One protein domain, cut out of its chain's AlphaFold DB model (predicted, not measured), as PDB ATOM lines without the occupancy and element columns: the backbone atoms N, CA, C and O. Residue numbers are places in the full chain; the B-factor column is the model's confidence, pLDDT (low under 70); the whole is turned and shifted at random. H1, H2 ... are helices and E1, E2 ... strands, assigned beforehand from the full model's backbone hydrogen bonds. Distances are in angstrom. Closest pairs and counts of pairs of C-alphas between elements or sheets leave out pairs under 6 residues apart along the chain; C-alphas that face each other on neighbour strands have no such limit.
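AT A GLANCE: This is residues 20 to 73 of the 82 residues of an uncharacterized protein of Lactobacillus paragasseri (UniProt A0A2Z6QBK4). Little regular structure is here: a small antiparallel meander, E1, E2, E3, each strand the antiparallel neighbour of the one before, with short helix H1 by its E3 edge and a long unnamed stretch, residues 43 to 61, between E3 and H1. The printed part has 54 residues, under half in named elements; the class is mixed. It is compact, radius of gyration of the C-alphas 10.5 A, spanning 28 by 26 by 14 A.

IN THESE COORDINATES: Find C-alpha 20 at (157.578, 98.440, 177.733); there E1, residues 20 to 22, begins. E2, residues 27 to 32, runs 16.2 A and E3, residues 38 to 42, 13.2 A. H1, residues 62 to 68, runs 9.7 A to C-alpha 68 at (156.253, 82.495, 175.757).

HOW THE PARTS SIT: In hairpin E1 and E2, look for N 21 and O 28, 2.8 A; in hairpin E2 and E3, N 29 and O 41, 2.8 A, both within hydrogen-bond range. H1 is on the sheet at height 7.5 A; its closest C-alphas with E3 are Leu 62 and Tyr 38, 5.9 A. Every O i to N i+4 pair in H1 is within hydrogen-bond range.

THE WHOLE: The printed part has no cut. The link from E3 to H1 is long; within it, residues 47 to 56 have pLDDT under 70.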
ATOM      1  N   VAL A  20     158.951  98.507 178.225       94.06
ATOM      2  CA  VAL A  20     157.578  98.440 177.733       94.06
ATOM      3  C   VAL A  20     157.572  97.571 176.485       94.06
ATOM      4  O   VAL A  20     158.432  97.715 175.612       94.06
ATOM      5  N   VAL A  21     156.601  96.673 176.413       94.25
ATOM      6  CA  VAL A  21     156.410  95.702 175.337       94.25
ATOM      7  C   VAL A  21     154.985  95.793 174.790       94.25
ATOM      8  O   VAL A  21     154.090  96.302 175.467       94.25
ATOM      9  N   SER A  22     154.774  95.335 173.558       93.19
ATOM     10  CA  SER A  22     153.469  95.344 172.891       93.19
ATOM     11  C   SER A  22     153.334  94.181 171.913       93.19
ATOM     12  O   SER A  22     154.305  93.831 171.249       93.19
ATOM     13  N   ASP A  23     152.131  93.630 171.775       92.06
ATOM     14  CA  ASP A  23     151.747  92.700 170.697       92.06
ATOM     15  C   ASP A  23     151.139  93.415 169.471       92.06
ATOM     16  O   ASP A  23     150.698  92.779 168.517       92.06
ATOM     17  N   GLY A  24     151.139  94.752 169.473       90.81
ATOM     18  CA  GLY A  24     150.523  95.592 168.445       90.81
ATOM     19  C   GLY A  24     149.111  96.077 168.786       90.81
ATOM     20  O   GLY A  24     148.676  97.071 168.204       90.81
ATOM     21  N   GLU A  25     148.427  95.450 169.746       89.06
ATOM     22  CA  GLU A  25     147.104  95.873 170.229       89.06
ATOM     23  C   GLU A  25     147.165  96.366 171.678       89.06
ATOM     24  O   GLU A  25     146.577  97.397 172.018       89.06
ATOM     25  N   HIS A  26     147.933  95.662 172.503       88.25
ATOM     26  CA  HIS A  26     148.067  95.860 173.934       88.25
ATOM     27  C   HIS A  26     149.461  96.364 174.308       88.25
ATOM     28  O   HIS A  26     150.439  96.199 173.569       88.25
ATOM     29  N   TYR A  27     149.561  96.991 175.478       90.25
ATOM     30  CA  TYR A  27     150.829  97.458 176.038       90.25
ATOM     31  C   TYR A  27     151.051  96.856 177.412       90.25
ATOM     32  O   TYR A  27     150.142  96.790 178.235       90.25
ATOM     33  N   GLY A  28     152.296  96.488 177.684       90.81
ATOM     34  CA  GLY A  28     152.683  95.888 178.945       90.81
ATOM     35  C   GLY A  28     154.032  96.387 179.433       90.81
ATOM     36  O   GLY A  28     154.880  96.799 178.648       90.81
ATOM     37  N   LEU A  29     154.231  96.347 180.744       92.62
ATOM     38  CA  LEU A  29     155.486  96.675 181.407       92.62
ATOM     39  C   LEU A  29     156.110  95.400 181.971       92.62
ATOM     40  O   LEU A  29     155.463  94.671 182.727       92.62
ATOM     41  N   ILE A  30     157.379  95.154 181.653       94.00
ATOM     42  CA  ILE A  30     158.139  94.064 182.262       94.00
ATOM     43  C   ILE A  30     158.407  94.410 183.726       94.00
ATOM     44  O   ILE A  30     159.162  95.335 184.038       94.00
ATOM     45  N   VAL A  31     157.821  93.641 184.637       93.38
ATOM     46  CA  VAL A  31     157.934  93.826 186.091       93.38
ATOM     47  C   VAL A  31     158.264  92.502 186.781       93.38
ATOM     48  O   VAL A  31     158.416  91.466 186.132       93.38
ATOM     49  N   LYS A  32     158.378  92.531 188.113       92.25
ATOM     50  CA  LYS A  32     158.374  91.323 188.941       92.25
ATOM     51  C   LYS A  32     157.085  91.215 189.742       92.25
ATOM     52  O   LYS A  32     156.630  92.215 190.292       92.25
ATOM     53  N   ASP A  33     156.535  90.010 189.821       88.31
ATOM     54  CA  ASP A  33     155.371  89.708 190.653       88.31
ATOM     55  C   ASP A  33     155.744  89.531 192.142       88.31
ATOM     56  O   ASP A  33     156.902  89.672 192.558       88.31
ATOM     57  N   HIS A  34     154.753  89.188 192.972       86.50
ATOM     58  CA  HIS A  34     154.938  88.956 194.409       86.50
ATOM     59  C   HIS A  34     155.834  87.745 194.741       86.50
ATOM     60  O   HIS A  34     156.348  87.652 195.859       86.50
ATOM     61  N   LYS A  35     156.044  86.827 193.789       89.75
ATOM     62  CA  LYS A  35     156.955  85.676 193.902       89.75
ATOM     63  C   LYS A  35     158.363  85.990 193.399       89.75
ATOM     64  O   LYS A  35     159.252  85.160 193.566       89.75
ATOM     65  N   LYS A  36     158.596  87.219 192.915       89.88
ATOM     66  CA  LYS A  36     159.845  87.711 192.306       89.88
ATOM     67  C   LYS A  36     160.115  87.146 190.907       89.88
ATOM     68  O   LYS A  36     161.240  87.309 190.417       89.88
ATOM     69  N   ASP A  37     159.105  86.552 190.277       93.12
ATOM     70  CA  ASP A  37     159.163  86.085 188.896       93.12
ATOM     71  C   ASP A  37     158.910  87.258 187.946       93.12
ATOM     72  O   ASP A  37     158.196  88.203 188.282       93.12
ATOM     73  N   TYR A  38     159.527  87.227 186.766       93.94
ATOM     74  CA  TYR A  38     159.267  88.205 185.715       93.94
ATOM     75  C   TYR A  38     157.868  87.997 185.149       93.94
ATOM     76  O   TYR A  38     157.461  86.861 184.924       93.94
ATOM     77  N   THR A  39     157.163  89.088 184.877       93.25
ATOM     78  CA  THR A  39     155.823  89.074 184.284       93.25
ATOM     79  C   THR A  39     155.578  90.359 183.493       93.25
ATOM     80  O   THR A  39     156.358  91.313 183.586       93.25
ATOM     81  N   VAL A  40     154.493  90.385 182.723       91.88
ATOM     82  CA  VAL A  40     154.036  91.559 181.976       91.88
ATOM     83  C   VAL A  40     152.805  92.140 182.663       91.88
ATOM     84  O   VAL A  40     151.753  91.506 182.713       91.88
ATOM     85  N   MET A  41     152.930  93.350 183.204       89.75
ATOM     86  CA  MET A  41     151.800  94.109 183.743       89.75
ATOM     87  C   MET A  41     151.124  94.872 182.604       89.75
ATOM     88  O   MET A  41     151.782  95.704 181.983       89.75
ATOM     89  N   SER A  42     149.842  94.613 182.336       87.19
ATOM     90  CA  SER A  42     149.074  95.367 181.329       87.19
ATOM     91  C   SER A  42     149.019  96.852 181.691       87.19
ATOM     92  O   SER A  42     148.844  97.190 182.856       87.19
ATOM     93  N   LEU A  43     149.136  97.735 180.702       84.06
ATOM     94  CA  LEU A  43     149.080  99.196 180.879       84.06
ATOM     95  C   LEU A  43     147.787  99.824 180.341       84.06
ATOM     96  O   LEU A  43     147.553 101.021 180.487       84.06
ATOM     97  N   ASP A  44     146.968  99.028 179.671       78.25
ATOM     98  CA  ASP A  44     145.882  99.448 178.789       78.25
ATOM     99  C   ASP A  44     144.503  98.927 179.221       78.25
ATOM    100  O   ASP A  44     143.475  99.326 178.663       78.25
ATOM    101  N   LEU A  45     144.461  98.087 180.257       70.19
ATOM    102  CA  LEU A  45     143.219  97.707 180.916       70.19
ATOM    103  C   LEU A  45     142.575  98.943 181.564       70.19
ATOM    104  O   LEU A  45     143.239  99.785 182.165       70.19
ATOM    105  N   LYS A  46     141.251  99.053 181.434       70.12
ATOM    106  CA  LYS A  46     140.441 100.151 181.996       70.12
ATOM    107  C   LYS A  46     139.599  99.720 183.197       70.12
ATOM    108  O   LYS A  46     138.686 100.442 183.591       70.12
ATOM    109  N   ASP A  47     139.863  98.536 183.735       68.69
ATOM    110  CA  ASP A  47     139.181  97.978 184.897       68.69
ATOM    111  C   ASP A  47     140.120  97.910 186.112       68.69
ATOM    112  O   ASP A  47     141.303  98.255 186.034       68.69
ATOM    113  N   ASP A  48     139.599  97.442 187.247       66.06
ATOM    114  CA  ASP A  48     140.346  97.321 188.507       66.06
ATOM    115  C   ASP A  48     141.532  96.332 188.425       66.06
ATOM    116  O   ASP A  48     142.305  96.211 189.376       66.06
ATOM    117  N   LYS A  49     141.699  95.623 187.298       62.50
ATOM    118  CA  LYS A  49     142.782  94.659 187.050       62.50
ATOM    119  C   LYS A  49     143.954  95.257 186.278       62.50
ATOM    120  O   LYS A  49     144.932  94.563 186.018       62.50
ATOM    121  N   SER A  50     143.900  96.550 185.975       59.09
ATOM    122  CA  SER A  50     144.941  97.311 185.270       59.09
ATOM    123  C   SER A  50     146.310  97.378 185.948       59.09
ATOM    124  O   SER A  50     147.267  97.844 185.346       59.09
ATOM    125  N   TYR A  51     146.437  96.839 187.160       59.31
ATOM    126  CA  TYR A  51     147.705  96.712 187.883       59.31
ATOM    127  C   TYR A  51     147.993  95.270 188.322       59.31
ATOM    128  O   TYR A  51     148.921  95.034 189.102       59.31
ATOM    129  N   ASP A  52     147.194  94.296 187.872       65.75
ATOM    130  CA  ASP A  52     147.307  92.924 188.349       65.75
ATOM    131  C   ASP A  52     148.358  92.131 187.566       65.75
ATOM    132  O   ASP A  52     148.101  91.523 186.527       65.75
ATOM    133  N   ALA A  53     149.560  92.093 188.130       62.97
ATOM    134  CA  ALA A  53     150.658  91.257 187.667       62.97
ATOM    135  C   ALA A  53     150.408  89.738 187.847       62.97
ATOM    136  O   ALA A  53     151.215  88.937 187.372       62.97
ATOM    137  N   ASN A  54     149.325  89.322 188.527       59.38
ATOM    138  CA  ASN A  54     149.000  87.913 188.796       59.38
ATOM    139  C   ASN A  54     148.137  87.251 187.711       59.38
ATOM    140  O   ASN A  54     147.970  86.032 187.744       59.38
ATOM    141  N   HIS A  55     147.570  88.023 186.780       58.16
ATOM    142  CA  HIS A  55     146.761  87.482 185.679       58.16
ATOM    143  C   HIS A  55     147.581  87.124 184.431       58.16
ATOM    144  O   HIS A  55     147.055  86.492 183.515       58.16
ATOM    145  N   SER A  56     148.862  87.487 184.419       65.12
ATOM    146  CA  SER A  56     149.783  87.262 183.309       65.12
ATOM    147  C   SER A  56     150.643  86.020 183.531       65.12
ATOM    148  O   SER A  56     150.854  85.571 184.658       65.12
ATOM    149  N   PHE A  57     151.180  85.470 182.441       77.81
ATOM    150  CA  PHE A  57     152.241  84.472 182.526       77.81
ATOM    151  C   PHE A  57     153.443  85.065 183.267       77.81
ATOM    152  O   PHE A  57     153.927  86.137 182.900       77.81
ATOM    153  N   SER A  58     153.930  84.362 184.291       88.19
ATOM    154  CA  SER A  58     155.163  84.711 184.988       88.19
ATOM    155  C   SER A  58     156.201  83.599 184.885       88.19
ATOM    156  O   SER A  58     155.880  82.423 184.701       88.19
ATOM    157  N   SER A  59     157.474  83.985 184.939       91.75
ATOM    158  CA  SER A  59     158.596  83.056 184.873       91.75
ATOM    159  C   SER A  59     159.784  83.556 185.693       91.75
ATOM    160  O   SER A  59     160.105  84.747 185.644       91.75
ATOM    161  N   PRO A  60     160.528  82.667 186.375       93.31
ATOM    162  CA  PRO A  60     161.767  83.045 187.055       93.31
ATOM    163  C   PRO A  60     162.852  83.548 186.087       93.31
ATOM    164  O   PRO A  60     163.793  84.225 186.509       93.31
ATOM    165  N   TYR A  61     162.727  83.248 184.787       93.31
ATOM    166  CA  TYR A  61     163.684  83.632 183.753       93.31
ATOM    167  C   TYR A  61     163.011  84.465 182.663       93.31
ATOM    168  O   TYR A  61     162.075  84.015 182.007       93.31
ATOM    169  N   LEU A  62     163.551  85.662 182.424       93.00
ATOM    170  CA  LEU A  62     162.999  86.612 181.459       93.00
ATOM    171  C   LEU A  62     163.008  86.083 180.017       93.00
ATOM    172  O   LEU A  62     162.062  86.330 179.284       93.00
ATOM    173  N   VAL A  63     164.021  85.293 179.645       92.69
ATOM    174  CA  VAL A  63     164.084  84.643 178.322       92.69
ATOM    175  C   VAL A  63     162.895  83.707 178.088       92.69
ATOM    176  O   VAL A  63     162.301  83.732 177.025       92.69
ATOM    177  N   ILE A  64     162.468  82.962 179.113       93.06
ATOM    178  CA  ILE A  64     161.309  82.068 179.004       93.06
ATOM    179  C   ILE A  64     160.020  82.883 178.871       93.06
ATOM    180  O   ILE A  64     159.130  82.500 178.116       93.06
ATOM    181  N   LEU A  65     159.905  84.000 179.601       92.75
ATOM    182  CA  LEU A  65     158.754  84.896 179.469       92.75
ATOM    183  C   LEU A  65     158.667  85.463 178.047       92.75
ATOM    184  O   LEU A  65     157.592  85.456 177.457       92.75
ATOM    185  N   GLN A  66     159.799  85.901 177.501       93.00
ATOM    186  CA  GLN A  66     159.889  86.439 176.150       93.00
ATOM    187  C   GLN A  66     159.589  85.376 175.081       93.00
ATOM    188  O   GLN A  66     158.821  85.644 174.165       93.00
ATOM    189  N   ASP A  67     160.111  84.156 175.228       92.50
ATOM    190  CA  ASP A  67     159.799  83.039 174.325       92.50
ATOM    191  C   ASP A  67     158.308  82.662 174.377       92.50
ATOM    192  O   ASP A  67     157.715  82.294 173.363       92.50
ATOM    193  N   THR A  68     157.690  82.757 175.560       91.94
ATOM    194  CA  THR A  68     156.253  82.495 175.757       91.94
ATOM    195  C   THR A  68     155.388  83.576 175.107       91.94
ATOM    196  O   THR A  68     154.308  83.282 174.602       91.94
ATOM    197  N   LEU A  69     155.861  84.822 175.116       90.75
ATOM    198  CA  LEU A  69     155.200  85.991 174.544       90.75
ATOM    199  C   LEU A  69     155.875  86.394 173.226       90.75
ATOM    200  O   LEU A  69     156.234  87.550 173.029       90.75
ATOM    201  N   SER A  70     156.057  85.433 172.322       91.38
ATOM    202  CA  SER A  70     156.853  85.601 171.098       91.38
ATOM    203  C   SER A  70     156.302  86.624 170.098       91.38
ATOM    204  O   SER A  70     157.062  87.138 169.277       91.38
ATOM    205  N   ASP A  71     155.008  86.945 170.178       91.62
ATOM    206  CA  ASP A  71     154.365  87.982 169.360       91.62
ATOM    207  C   ASP A  71     154.550  89.400 169.938       91.62
ATOM    208  O   ASP A  71     154.259  90.398 169.273       91.62
ATOM    209  N   TRP A  72     155.063  89.508 171.165       93.62
ATOM    210  CA  TRP A  72     155.339  90.784 171.809       93.62
ATOM    211  C   TRP A  72     156.736  91.292 171.440       93.62
ATOM    212  O   TRP A  72     157.697  90.530 171.337       93.62
ATOM    213  N   HIS A  73     156.870  92.607 171.300       94.50
ATOM    214  CA  HIS A  73     158.133  93.279 171.005       94.50
ATOM    215  C   HIS A  73     158.317  94.524 171.874       94.50
ATOM    216  O   HIS A  73     157.349  95.132 172.334       94.50
TER     217      HIS A  73